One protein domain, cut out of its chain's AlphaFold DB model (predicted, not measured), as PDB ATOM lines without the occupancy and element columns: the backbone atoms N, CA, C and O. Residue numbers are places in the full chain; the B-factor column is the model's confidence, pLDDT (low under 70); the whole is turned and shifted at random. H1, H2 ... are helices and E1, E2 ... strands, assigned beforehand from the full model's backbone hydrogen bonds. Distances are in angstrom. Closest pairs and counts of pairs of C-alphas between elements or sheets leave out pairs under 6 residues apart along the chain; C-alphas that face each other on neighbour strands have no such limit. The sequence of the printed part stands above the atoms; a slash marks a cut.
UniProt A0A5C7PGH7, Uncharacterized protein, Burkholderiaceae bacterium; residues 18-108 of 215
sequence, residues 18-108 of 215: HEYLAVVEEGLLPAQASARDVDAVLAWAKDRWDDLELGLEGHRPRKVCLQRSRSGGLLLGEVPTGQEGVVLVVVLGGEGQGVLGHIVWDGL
ATOM      1  N   HIS A  18     -36.360 -43.835  19.888       92.19
ATOM      2  CA  HIS A  18     -36.251 -43.712  18.432       92.19
ATOM      3  C   HIS A  18     -36.140 -42.252  17.959       92.19
ATOM      4  O   HIS A  18     -35.420 -41.983  17.001       92.19
ATOM      5  N   GLU A  19     -36.804 -41.305  18.633       93.50
ATOM      6  CA  GLU A  19     -36.724 -39.874  18.306       93.50
ATOM      7  C   GLU A  19     -35.313 -39.342  18.568       93.50
ATOM      8  O   GLU A  19     -34.741 -38.628  17.748       93.50
ATOM      9  N   TYR A  20     -34.719 -39.748  19.694       92.88
ATOM     10  CA  TYR A  20     -33.334 -39.417  20.007       92.88
ATOM     11  C   TYR A  20     -32.352 -40.068  19.025       92.88
ATOM     12  O   TYR A  20     -31.468 -39.383  18.507       92.88
ATOM     13  N   LEU A  21     -32.521 -41.361  18.719       91.44
ATOM     14  CA  LEU A  21     -31.650 -42.058  17.773       91.44
ATOM     15  C   LEU A  21     -31.687 -41.442  16.378       91.44
ATOM     16  O   LEU A  21     -30.619 -41.226  15.816       91.44
ATOM     17  N   ALA A  22     -32.857 -41.060  15.865       91.56
ATOM     18  CA  ALA A  22     -32.972 -40.389  14.567       91.56
ATOM     19  C   ALA A  22     -32.152 -39.084  14.490       91.56
ATOM     20  O   ALA A  22     -31.679 -38.689  13.422       91.56
ATOM     21  N   VAL A  23     -31.952 -38.415  15.632       91.38
ATOM     22  CA  VAL A  23     -31.117 -37.213  15.723       91.38
ATOM     23  C   VAL A  23     -29.635 -37.555  15.859       91.38
ATOM     24  O   VAL A  23     -28.806 -36.793  15.371       91.38
ATOM     25  N   VAL A  24     -29.246 -38.662  16.487       91.31
ATOM     26  CA  VAL A  24     -27.818 -38.981  16.697       91.31
ATOM     27  C   VAL A  24     -27.233 -39.976  15.692       91.31
ATOM     28  O   VAL A  24     -26.016 -40.141  15.665       91.31
ATOM     29  N   GLU A  25     -28.060 -40.601  14.851       88.62
ATOM     30  CA  GLU A  25     -27.693 -41.687  13.929       88.62
ATOM     31  C   GLU A  25     -26.551 -41.315  12.975       88.62
ATOM     32  O   GLU A  25     -25.571 -42.050  12.861       88.62
ATOM     33  N   GLU A  26     -26.612 -40.137  12.345       90.81
ATOM     34  CA  GLU A  26     -25.543 -39.658  11.453       90.81
ATOM     35  C   GLU A  26     -24.293 -39.168  12.205       90.81
ATOM     36  O   GLU A  26     -23.294 -38.775  11.595       90.81
ATOM     37  N   GLY A  27     -24.340 -39.191  13.535       90.88
ATOM     38  CA  GLY A  27     -23.291 -38.754  14.434       90.88
ATOM     39  C   GLY A  27     -23.452 -37.315  14.912       90.88
ATOM     40  O   GLY A  27     -24.257 -36.517  14.420       90.88
ATOM     41  N   LEU A  28     -22.620 -36.976  15.892       92.44
ATOM     42  CA  LEU A  28     -22.607 -35.679  16.547       92.44
ATOM     43  C   LEU A  28     -21.310 -34.925  16.250       92.44
ATOM     44  O   LEU A  28     -20.248 -35.507  16.013       92.44
ATOM     45  N   LEU A  29     -21.406 -33.601  16.223       92.06
ATOM     46  CA  LEU A  29     -20.285 -32.683  16.083       92.06
ATOM     47  C   LEU A  29     -20.177 -31.824  17.342       92.06
ATOM     48  O   LEU A  29     -21.202 -31.358  17.838       92.06
ATOM     49  N   PRO A  30     -18.963 -31.532  17.835       88.69
ATOM     50  CA  PRO A  30     -18.797 -30.513  18.861       88.69
ATOM     51  C   PRO A  30     -19.409 -29.189  18.391       88.69
ATOM     52  O   PRO A  30     -19.112 -28.717  17.290       88.69
ATOM     53  N   ALA A  31     -20.266 -28.587  19.214       86.00
ATOM     54  CA  ALA A  31     -20.814 -27.265  18.947       86.00
ATOM     55  C   ALA A  31     -20.049 -26.214  19.756       86.00
ATOM     56  O   ALA A  31     -19.652 -26.456  20.896       86.00
ATOM     57  N   GLN A  32     -19.862 -25.017  19.191       82.50
ATOM     58  CA  GLN A  32     -19.391 -23.896  19.999       82.50
ATOM     59  C   GLN A  32     -20.452 -23.550  21.044       82.50
ATOM     60  O   GLN A  32     -21.604 -23.278  20.710       82.50
ATOM     61  N   ALA A  33     -20.046 -23.566  22.311       77.56
ATOM     62  CA  ALA A  33     -20.916 -23.241  23.424       77.56
ATOM     63  C   ALA A  33     -21.163 -21.731  23.488       77.56
ATOM     64  O   ALA A  33     -20.328 -20.980  23.996       77.56
ATOM     65  N   SER A  34     -22.315 -21.278  22.989       86.25
ATOM     66  CA  SER A  34     -22.781 -19.930  23.302       86.25
ATOM     67  C   SER A  34     -23.227 -19.892  24.770       86.25
ATOM     68  O   SER A  34     -23.854 -20.834  25.263       86.25
ATOM     69  N   ALA A  35     -22.913 -18.809  25.490       88.06
ATOM     70  CA  ALA A  35     -23.317 -18.665  26.893       88.06
ATOM     71  C   ALA A  35     -24.843 -18.774  27.054       88.06
ATOM     72  O   ALA A  35     -25.333 -19.399  27.989       88.06
ATOM     73  N   ARG A  36     -25.586 -18.243  26.076       89.25
ATOM     74  CA  ARG A  36     -27.047 -18.298  26.028       89.25
ATOM     75  C   ARG A  36     -27.578 -19.733  25.992       89.25
ATOM     76  O   ARG A  36     -28.520 -20.031  26.721       89.25
ATOM     77  N   ASP A  37     -27.003 -20.600  25.161       90.31
ATOM     78  CA  ASP A  37     -27.480 -21.982  25.015       90.31
ATOM     79  C   ASP A  37     -27.145 -22.816  26.253       90.31
ATOM     80  O   ASP A  37     -27.981 -23.579  26.738       90.31
ATOM     81  N   VAL A  38     -25.949 -22.619  26.820       92.00
ATOM     82  CA  VAL A  38     -25.552 -23.261  28.082       92.00
ATOM     83  C   VAL A  38     -26.485 -22.848  29.219       92.00
ATOM     84  O   VAL A  38     -26.981 -23.711  29.947       92.00
ATOM     85  N   ASP A  39     -26.760 -21.550  29.355       91.44
ATOM     86  CA  ASP A  39     -27.658 -21.031  30.385       91.44
ATOM     87  C   ASP A  39     -29.085 -21.550  30.200       91.44
ATOM     88  O   ASP A  39     -29.728 -21.919  31.183       91.44
ATOM     89  N   ALA A  40     -29.568 -21.644  28.958       90.75
ATOM     90  CA  ALA A  40     -30.884 -22.197  28.653       90.75
ATOM     91  C   ALA A  40     -30.996 -23.676  29.064       90.75
ATOM     92  O   ALA A  40     -31.945 -24.045  29.759       90.75
ATOM     93  N   VAL A  41     -30.012 -24.506  28.697       93.75
ATOM     94  CA  VAL A  41     -29.981 -25.932  29.063       93.75
ATOM     95  C   VAL A  41     -29.878 -26.105  30.575       93.75
ATOM     96  O   VAL A  41     -30.643 -26.873  31.156       93.75
ATOM     97  N   LEU A  42     -28.976 -25.376  31.243       94.00
ATOM     98  CA  LEU A  42     -28.825 -25.469  32.697       94.00
ATOM     99  C   LEU A  42     -30.065 -24.982  33.435       94.00
ATOM    100  O   LEU A  42     -30.448 -25.597  34.428       94.00
ATOM    101  N   ALA A  43     -30.676 -23.881  33.000       92.19
ATOM    102  CA  ALA A  43     -31.896 -23.376  33.615       92.19
ATOM    103  C   ALA A  43     -33.029 -24.401  33.490       92.19
ATOM    104  O   ALA A  43     -33.691 -24.690  34.486       92.19
ATOM    105  N   TRP A  44     -33.192 -25.000  32.306       92.69
ATOM    106  CA  TRP A  44     -34.173 -26.058  32.080       92.69
ATOM    107  C   TRP A  44     -33.890 -27.287  32.953       92.69
ATOM    108  O   TRP A  44     -34.765 -27.739  33.689       92.69
ATOM    109  N   ALA A  45     -32.646 -27.777  32.952       93.06
ATOM    110  CA  ALA A  45     -32.248 -28.945  33.731       93.06
ATOM    111  C   ALA A  45     -32.445 -28.725  35.237       93.06
ATOM    112  O   ALA A  45     -32.921 -29.621  35.921       93.06
ATOM    113  N   LYS A  46     -32.124 -27.535  35.765       92.06
ATOM    114  CA  LYS A  46     -32.332 -27.197  37.186       92.06
ATOM    115  C   LYS A  46     -33.809 -27.168  37.567       92.06
ATOM    116  O   LYS A  46     -34.146 -27.651  38.641       92.06
ATOM    117  N   ASP A  47     -34.665 -26.607  36.714       90.44
ATOM    118  CA  ASP A  47     -36.111 -26.505  36.963       90.44
ATOM    119  C   ASP A  47     -36.799 -27.877  37.022       90.44
ATOM    120  O   ASP A  47     -37.795 -28.045  37.731       90.44
ATOM    121  N   ARG A  48     -36.261 -28.852  36.277       89.00
ATOM    122  CA  ARG A  48     -36.847 -30.188  36.094       89.00
ATOM    123  C   ARG A  48     -36.100 -31.313  36.783       89.00
ATOM    124  O   ARG A  48     -36.563 -32.439  36.729       89.00
ATOM    125  N   TRP A  49     -34.979 -31.031  37.440       89.81
ATOM    126  CA  TRP A  49     -34.084 -32.069  37.948       89.81
ATOM    127  C   TRP A  49     -34.776 -33.074  38.866       89.81
ATOM    128  O   TRP A  49     -34.617 -34.279  38.695       89.81
ATOM    129  N   ASP A  50     -35.559 -32.568  39.817       87.88
ATOM    130  CA  ASP A  50     -36.272 -33.411  40.774       87.88
ATOM    131  C   ASP A  50     -37.459 -34.139  40.096       87.88
ATOM    132  O   ASP A  50     -37.762 -35.272  40.456       87.88
ATOM    133  N   ASP A  51     -38.050 -33.554  39.040       87.69
ATOM    134  CA  ASP A  51     -39.132 -34.161  38.241       87.69
ATOM    135  C   ASP A  51     -38.637 -35.374  37.415       87.69
ATOM    136  O   ASP A  51     -39.443 -36.203  36.995       87.69
ATOM    137  N   LEU A  52     -37.322 -35.492  37.175       85.75
ATOM    138  CA  LEU A  52     -36.713 -36.608  36.435       85.75
ATOM    139  C   LEU A  52     -36.567 -37.889  37.268       85.75
ATOM    140  O   LEU A  52     -36.200 -38.916  36.708       85.75
ATOM    141  N   GLU A  53     -36.783 -37.839  38.588       86.12
ATOM    142  CA  GLU A  53     -36.746 -39.016  39.476       86.12
ATOM    143  C   GLU A  53     -35.476 -39.874  39.333       86.12
ATOM    144  O   GLU A  53     -35.503 -41.100  39.379       86.12
ATOM    145  N   LEU A  54     -34.320 -39.223  39.175       82.25
ATOM    146  CA  LEU A  54     -33.037 -39.910  38.969       82.25
ATOM    147  C   LEU A  54     -32.524 -40.653  40.219       82.25
ATOM    148  O   LEU A  54     -31.528 -41.365  40.133       82.25
ATOM    149  N   GLY A  55     -33.149 -40.456  41.386       76.06
ATOM    150  CA  GLY A  55     -32.703 -41.047  42.656       76.06
ATOM    151  C   GLY A  55     -31.349 -40.520  43.149       76.06
ATOM    152  O   GLY A  55     -30.680 -41.172  43.945       76.06
ATOM    153  N   LEU A  56     -30.912 -39.352  42.661       73.75
ATOM    154  CA  LEU A  56     -29.605 -38.761  42.960       73.75
ATOM    155  C   LEU A  56     -29.743 -37.581  43.919       73.75
ATOM    156  O   LEU A  56     -29.726 -36.413  43.516       73.75
ATOM    157  N   GLU A  57     -29.877 -37.896  45.207       71.62
ATOM    158  CA  GLU A  57     -29.944 -36.888  46.264       71.62
ATOM    159  C   GLU A  57     -28.691 -35.997  46.265       71.62
ATOM    160  O   GLU A  57     -27.553 -36.457  46.189       71.62
ATOM    161  N   GLY A  58     -28.899 -34.679  46.317       71.94
ATOM    162  CA  GLY A  58     -27.818 -33.694  46.404       71.94
ATOM    163  C   GLY A  58     -27.027 -33.441  45.112       71.94
ATOM    164  O   GLY A  58     -26.317 -32.432  45.038       71.94
ATOM    165  N   HIS A  59     -27.171 -34.266  44.065       81.31
ATOM    166  CA  HIS A  59     -26.599 -33.938  42.759       81.31
ATOM    167  C   HIS A  59     -27.407 -32.821  42.096       81.31
ATOM    168  O   HIS A  59     -28.637 -32.770  42.175       81.31
ATOM    169  N   ARG A  60     -26.710 -31.880  41.454       84.75
ATOM    170  CA  ARG A  60     -27.331 -30.755  40.753       84.75
ATOM    171  C   ARG A  60     -26.617 -30.517  39.427       84.75
ATOM    172  O   ARG A  60     -25.388 -30.605  39.395       84.75
ATOM    173  N   PRO A  61     -27.351 -30.145  38.369       87.75
ATOM    174  CA  PRO A  61     -26.771 -29.905  37.059       87.75
ATOM    175  C   PRO A  61     -25.874 -28.663  37.099       87.75
ATOM    176  O   PRO A  61     -26.296 -27.562  37.471       87.75
ATOM    177  N   ARG A  62     -24.598 -28.859  36.754       87.31
ATOM    178  CA  ARG A  62     -23.544 -27.826  36.821       87.31
ATOM    179  C   ARG A  62     -22.754 -27.664  35.528       87.31
ATOM    180  O   ARG A  62     -22.050 -26.672  35.384       87.31
ATOM    181  N   LYS A  63     -22.820 -28.643  34.628       90.06
ATOM    182  CA  LYS A  63     -22.045 -28.685  33.387       90.06
ATOM    183  C   LYS A  63     -22.955 -29.083  32.238       90.06
ATOM    184  O   LYS A  63     -23.884 -29.858  32.445       90.06
ATOM    185  N   VAL A  64     -22.645 -28.561  31.060       92.94
ATOM    186  CA  VAL A  64     -23.301 -28.912  29.804       92.94
ATOM    187  C   VAL A  64     -22.216 -29.137  28.766       92.94
ATOM    188  O   VAL A  64     -21.310 -28.311  28.648       92.94
ATOM    189  N   CYS A  65     -22.309 -30.235  28.027       92.44
ATOM    190  CA  CYS A  65     -21.622 -30.382  26.751       92.44
ATOM    191  C   CYS A  65     -22.625 -30.062  25.643       92.44
ATOM    192  O   CYS A  65     -23.726 -30.611  25.646       92.44
ATOM    193  N   LEU A  66     -22.278 -29.154  24.729       93.62
ATOM    194  CA  LEU A  66     -23.118 -28.881  23.568       93.62
ATOM    195  C   LEU A  66     -22.604 -29.660  22.365       93.62
ATOM    196  O   LEU A  66     -21.449 -29.520  21.957       93.62
ATOM    197  N   GLN A  67     -23.499 -30.431  21.769       94.00
ATOM    198  CA  GLN A  67     -23.250 -31.163  20.542       94.00
ATOM    199  C   GLN A  67     -24.267 -30.753  19.487       94.00
ATOM    200  O   GLN A  67     -25.398 -30.399  19.800       94.00
ATOM    201  N   ARG A  68     -23.875 -30.781  18.219       92.69
ATOM    202  CA  ARG A  68     -24.773 -30.552  17.095       92.69
ATOM    203  C   ARG A  68     -24.977 -31.857  16.358       92.69
ATOM    204  O   ARG A  68     -24.004 -32.519  15.997       92.69
ATOM    205  N   SER A  69     -26.230 -32.199  16.112       92.31
ATOM    206  CA  SER A  69     -26.556 -33.312  15.239       92.31
ATOM    207  C   SER A  69     -26.097 -33.037  13.809       92.31
ATOM    208  O   SER A  69     -26.287 -31.935  13.289       92.31
ATOM    209  N   ARG A  70     -25.505 -34.045  13.162       91.31
ATOM    210  CA  ARG A  70     -25.273 -34.026  11.710       91.31
ATOM    211  C   ARG A  70     -26.589 -34.149  10.935       91.31
ATOM    212  O   ARG A  70     -26.756 -33.459   9.932       91.31
ATOM    213  N   SER A  71     -27.540 -34.905  11.483       83.19
ATOM    214  CA  SER A  71     -28.907 -35.056  10.981       83.19
ATOM    215  C   SER A  71     -29.772 -33.851  11.386       83.19
ATOM    216  O   SER A  71     -30.239 -33.709  12.516       83.19
ATOM    217  N   GLY A  72     -29.954 -32.898  10.473       79.38
ATOM    218  CA  GLY A  72     -30.869 -31.764  10.681       79.38
ATOM    219  C   GLY A  72     -30.346 -30.630  11.575       79.38
ATOM    220  O   GLY A  72     -31.033 -29.623  11.741       79.38
ATOM    221  N   GLY A  73     -29.124 -30.727  12.111       87.00
ATOM    222  CA  GLY A  73     -28.429 -29.585  12.716       87.00
ATOM    223  C   GLY A  73     -28.932 -29.150  14.095       87.00
ATOM    224  O   GLY A  73     -28.527 -28.077  14.556       87.00
ATOM    225  N   LEU A  74     -29.786 -29.945  14.749       91.75
ATOM    226  CA  LEU A  74     -30.294 -29.665  16.096       91.75
ATOM    227  C   LEU A  74     -29.156 -29.578  17.117       91.75
ATOM    228  O   LEU A  74     -28.148 -30.277  17.008       91.75
ATOM    229  N   LEU A  75     -29.323 -28.710  18.114       93.62
ATOM    230  CA  LEU A  75     -28.353 -28.525  19.187       93.62
ATOM    231  C   LEU A  75     -28.793 -29.343  20.408       93.62
ATOM    232  O   LEU A  75     -29.920 -29.226  20.875       93.62
ATOM    233  N   LEU A  76     -27.898 -30.177  20.918       95.19
ATOM    234  CA  LEU A  76     -28.109 -31.079  22.043       95.19
ATOM    235  C   LEU A  76     -27.266 -30.604  23.221       95.19
ATOM    236  O   LEU A  76     -26.048 -30.477  23.109       95.19
ATOM    237  N   GLY A  77     -27.914 -30.339  24.348       95.56
ATOM    238  CA  GLY A  77     -27.258 -30.072  25.617       95.56
ATOM    239  C   GLY A  77     -27.225 -31.316  26.484       95.56
ATOM    240  O   GLY A  77     -28.243 -31.697  27.053       95.56
ATOM    241  N   GLU A  78     -26.052 -31.923  26.611       95.50
ATOM    242  CA  GLU A  78     -25.827 -33.077  27.474       95.50
ATOM    243  C   GLU A  78     -25.437 -32.613  28.874       95.50
ATOM    244  O   GLU A  78     -24.407 -31.964  29.084       95.50
ATOM    245  N   VAL A  79     -26.263 -32.972  29.847       95.44
ATOM    246  CA  VAL A  79     -26.090 -32.655  31.259       95.44
ATOM    247  C   VAL A  79     -25.798 -33.956  32.004       95.44
ATOM    248  O   VAL A  79     -26.693 -34.794  32.138       95.44
ATOM    249  N   PRO A  80     -24.566 -34.159  32.502       93.69
ATOM    250  CA  PRO A  80     -24.238 -35.342  33.286       93.69
ATOM    251  C   PRO A  80     -25.129 -35.446  34.521       93.69
ATOM    252  O   PRO A  80     -25.300 -34.466  35.248       93.69
ATOM    253  N   THR A  81     -25.666 -36.639  34.770       91.06
ATOM    254  CA  THR A  81     -26.526 -36.884  35.939       91.06
ATOM    255  C   THR A  81     -25.741 -37.134  37.220       91.06
ATOM    256  O   THR A  81     -26.282 -36.961  38.306       91.06
ATOM    257  N   GLY A  82     -24.466 -37.512  37.103       87.50
ATOM    258  CA  GLY A  82     -23.638 -37.999  38.207       87.50
ATOM    259  C   GLY A  82     -23.521 -39.524  38.236       87.50
ATOM    260  O   GLY A  82     -22.561 -40.033  38.806       87.50
ATOM    261  N   GLN A  83     -24.427 -40.242  37.566       89.06
ATOM    262  CA  GLN A  83     -24.253 -41.657  37.240       89.06
ATOM    263  C   GLN A  83     -23.373 -41.801  35.993       89.06
ATOM    264  O   GLN A  83     -23.493 -41.046  35.027       89.06
ATOM    265  N   GLU A  84     -22.464 -42.772  36.016       90.00
ATOM    266  CA  GLU A  84     -21.540 -43.017  34.912       90.00
ATOM    267  C   GLU A  84     -22.295 -43.408  33.633       90.00
ATOM    268  O   GLU A  84     -23.092 -44.346  33.640       90.00
ATOM    269  N   GLY A  85     -22.028 -42.707  32.529       90.25
ATOM    270  CA  GLY A  85     -22.654 -42.970  31.227       90.25
ATOM    271  C   GLY A  85     -24.084 -42.449  31.073       90.25
ATOM    272  O   GLY A  85     -24.625 -42.514  29.972       90.25
ATOM    273  N   VAL A  86     -24.680 -41.907  32.140       92.94
ATOM    274  CA  VAL A  86     -26.065 -41.434  32.147       92.94
ATOM    275  C   VAL A  86     -26.111 -39.914  32.039       92.94
ATOM    276  O   VAL A  86     -25.612 -39.183  32.906       92.94
ATOM    277  N   VAL A  87     -26.774 -39.427  30.996       94.44
ATOM    278  CA  VAL A  87     -26.929 -37.999  30.709       94.44
ATOM    279  C   VAL A  87     -28.397 -37.636  30.535       94.44
ATOM    280  O   VAL A  87     -29.180 -38.390  29.962       94.44
ATOM    281  N   LEU A  88     -28.770 -36.449  31.003       95.44
ATOM    282  CA  LEU A  88     -29.956 -35.762  30.510       95.44
ATOM    283  C   LEU A  88     -29.564 -35.056  29.212       95.44
ATOM    284  O   LEU A  88     -28.682 -34.200  29.220       95.44
ATOM    285  N   VAL A  89     -30.238 -35.379  28.118       95.94
ATOM    286  CA  VAL A  89     -30.118 -34.663  26.852       95.94
ATOM    287  C   VAL A  89     -31.282 -33.688  26.744       95.94
ATOM    288  O   VAL A  89     -32.442 -34.090  26.789       95.94
ATOM    289  N   VAL A  90     -30.970 -32.405  26.596       95.62
ATOM    290  CA  VAL A  90     -31.934 -31.335  26.325       95.62
ATOM    291  C   VAL A  90     -31.781 -30.921  24.869       95.62
ATOM    292  O   VAL A  90     -30.711 -30.479  24.458       95.62
ATOM    293  N   VAL A  91     -32.844 -31.050  24.083       94.62
ATOM    294  CA  VAL A  91     -32.823 -30.719  22.657       94.62
ATOM    295  C   VAL A  91     -33.268 -29.280  22.473       94.62
ATOM    296  O   VAL A  91     -34.382 -28.913  22.842       94.62
ATOM    297  N   LEU A  92     -32.405 -28.460  21.890       91.88
ATOM    298  CA  LEU A  92     -32.694 -27.080  21.535       91.88
ATOM    299  C   LEU A  92     -33.067 -26.984  20.056       91.88
ATOM    300  O   LEU A  92     -32.422 -27.574  19.184       91.88
ATOM    301  N   GLY A  93     -34.106 -26.201  19.782       83.44
ATOM    302  CA  GLY A  93     -34.465 -25.811  18.428       83.44
ATOM    303  C   GLY A  93     -33.536 -24.732  17.888       83.44
ATOM    304  O   GLY A  93     -32.607 -24.283  18.563       83.44
ATOM    305  N   GLY A  94     -33.800 -24.299  16.655       75.38
ATOM    306  CA  GLY A  94     -33.094 -23.164  16.062       75.38
ATOM    307  C   GLY A  94     -33.254 -21.877  16.882       75.38
ATOM    308  O   GLY A  94     -33.989 -21.829  17.875       75.38
ATOM    309  N   GLU A  95     -32.579 -20.805  16.463       70.75
ATOM    310  CA  GLU A  95     -32.610 -19.528  17.185       70.75
ATOM    311  C   GLU A  95     -34.046 -19.087  17.523       70.75
ATOM    312  O   GLU A  95     -34.896 -18.914  16.653       70.75
ATOM    313  N   GLY A  96     -34.321 -18.915  18.821       68.31
ATOM    314  CA  GLY A  96     -35.621 -18.458  19.324       68.31
ATOM    315  C   GLY A  96     -36.682 -19.543  19.542       68.31
ATOM    316  O   GLY A  96     -37.725 -19.223  20.104       68.31
ATOM    317  N   GLN A  97     -36.429 -20.807  19.180       77.62
ATOM    318  CA  GLN A  97     -37.401 -21.902  19.350       77.62
ATOM    319  C   GLN A  97     -37.389 -22.541  20.748       77.62
ATOM    320  O   GLN A  97     -38.359 -23.186  21.137       77.62
ATOM    321  N   GLY A  98     -36.328 -22.331  21.534       84.81
ATOM    322  CA  GLY A  98     -36.223 -22.872  22.892       84.81
ATOM    323  C   GLY A  98     -36.003 -24.388  22.920       84.81
ATOM    324  O   GLY A  98     -35.421 -24.952  21.996       84.81
ATOM    325  N   VAL A  99     -36.423 -25.039  24.008       91.19
ATOM    326  CA  VAL A  99     -36.277 -26.493  24.192       91.19
ATOM    327  C   VAL A  99     -37.393 -27.227  23.443       91.19
ATOM    328  O   VAL A  99     -38.567 -27.008  23.731       91.19
ATOM    329  N   LEU A 100     -37.021 -28.110  22.515       92.19
ATOM    330  CA  LEU A 100     -37.938 -28.941  21.724       92.19
ATOM    331  C   LEU A 100     -38.306 -30.253  22.411       92.19
ATOM    332  O   LEU A 100     -39.358 -30.813  22.126       92.19
ATOM    333  N   GLY A 101     -37.446 -30.744  23.297       93.88
ATOM    334  CA  GLY A 101     -37.673 -31.982  24.024       93.88
ATOM    335  C   GLY A 101     -36.496 -32.372  24.895       93.88
ATOM    336  O   GLY A 101     -35.497 -31.650  24.982       93.88
ATOM    337  N   HIS A 102     -36.631 -33.506  25.565       95.00
ATOM    338  CA  HIS A 102     -35.591 -34.041  26.429       95.00
ATOM    339  C   HIS A 102     -35.673 -35.560  26.541       95.00
ATOM    340  O   HIS A 102     -36.734 -36.141  26.348       95.00
ATOM    341  N   ILE A 103     -34.565 -36.190  26.914       94.69
ATOM    342  CA  ILE A 103     -34.496 -37.619  27.227       94.69
ATOM    343  C   ILE A 103     -33.396 -37.858  28.261       94.69
ATOM    344  O   ILE A 103     -32.386 -37.155  28.271       94.69
ATOM    345  N   VAL A 104     -33.575 -38.845  29.137       94.56
ATOM    346  CA  VAL A 104     -32.483 -39.362  29.973       94.56
ATOM    347  C   VAL A 104     -31.954 -40.627  29.314       94.56
ATOM    348  O   VAL A 104     -32.700 -41.585  29.114       94.56
ATOM    349  N   TRP A 105     -30.677 -40.611  28.950       93.81
ATOM    350  CA  TRP A 105     -30.049 -41.650  28.147       93.81
ATOM    351  C   TRP A 105     -28.881 -42.291  28.894       93.81
ATOM    352  O   TRP A 105     -28.031 -41.583  29.435       93.81
ATOM    353  N   ASP A 106     -28.822 -43.625  28.889       92.62
ATOM    354  CA  ASP A 106     -27.657 -44.391  29.338       92.62
ATOM    355  C   ASP A 106     -26.857 -44.864  28.119       92.62
ATOM    356  O   ASP A 106     -27.205 -45.843  27.455       92.62
ATOM    357  N   GLY A 107     -25.755 -44.170  27.836       88.69
ATOM    358  CA  GLY A 107     -24.863 -44.506  26.727       88.69
ATOM    359  C   GLY A 107     -24.091 -45.817  26.911       88.69
ATOM    360  O   GLY A 107     -23.520 -46.319  25.947       88.69
ATOM    361  N   LEU A 108     -24.065 -46.389  28.120       90.31
ATOM    362  CA  LEU A 108     -23.364 -47.639  28.427       90.31
ATOM    363  C   LEU A 108     -24.304 -48.850  28.488       90.31
ATOM    364  O   LEU A 108     -23.826 -49.988  28.481       90.31
TER     365      LEU A 108
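This is residues 18 to 108 of the 215 residues of an uncharacterized protein of Burkholderiaceae bacterium (UniProt A0A5C7PGH7). Look first for one strongly twisted sheet of five strands, with the long helix H2 lying slantwise over one face and the short helix H1 on the opposite face, near the end of E2. A long loop, residues 49 to 64, leads from H2 back to the sheet. The printed part has 91 residues with two named helices and five named strands, in the order H1 E1 H2 E2 E3 E4 E5; the sheet's order is E1 E2 E3 E4 E5, antiparallel throughout, and the class is mixed, helices and strands. The whole is compact, with a radius of gyration of the C-alphas of 12.5 A and spans of 36 by 29 by 19 A.

Begin at E3, residues 75 to 80, and E4, residues 86 to 92, an antiparallel hairpin at 153 degrees; N 77 and O 90 are 2.8 A apart, within hydrogen-bond range. On one side of this hairpin find the edge strand E5, residues 99 to 106, antiparallel to E4 at 164 degrees, with N 89 and O 103 at 2.8 A. Beside E3 find E2, residues 65 to 69, antiparallel at 144 degrees, with N 67 and O 76 at 2.9 A. E2 to E5 form a meander, each strand the antiparallel neighbour of the one before. The other edge strand is E1, residues 28 to 30, antiparallel to E2 at 133 degrees, with N 29 and O 68 at 2.8 A. H2, residues 35 to 48, is on the sheet at a height of 9.0 A, over E3 and E4; on the local plane it stands at 52 degrees to E3, slantwise to the strands. Its closest C-alphas to E3 are those of Val 41 and Gly 77, 6.0 A apart. H1, residues 18 to 24, is on the opposite face at a height of 8.9 A, only just over E4, on which 3 of its 7 C-alphas fall; on the local plane it stands at 77 degrees to E4, across the strands. Its closest C-alphas to E2 are those of Val 24 and Ser 69, 6.0 A apart. H1 and H2 are apart. In H2 every O i to N i+4 pair is within hydrogen-bond range; in H1, 2 of 3 are.

Find C-alpha 18 at (-36.251, -43.712, 18.432), where H1 begins; it runs 9.8 A to residue 24. E1 follows, residues 28 to 30. H2 runs 20.0 A from C-alpha 35 at (-23.317, -18.665, 26.893) to residue 48. E2 is 12.9 A long, E3 16.2 A, E4 19.0 A and E5 20.5 A, ending with C-alpha 106 at (-27.657, -44.391, 29.338).

The C-alphas farthest apart are those of Glu 57 and Gly 72, 36.0 A. The printed part has no cut. The link from H2 to E2 is long, with 16 residues. The mean pLDDT of the printed part is 89.0; residue 96 is under 70.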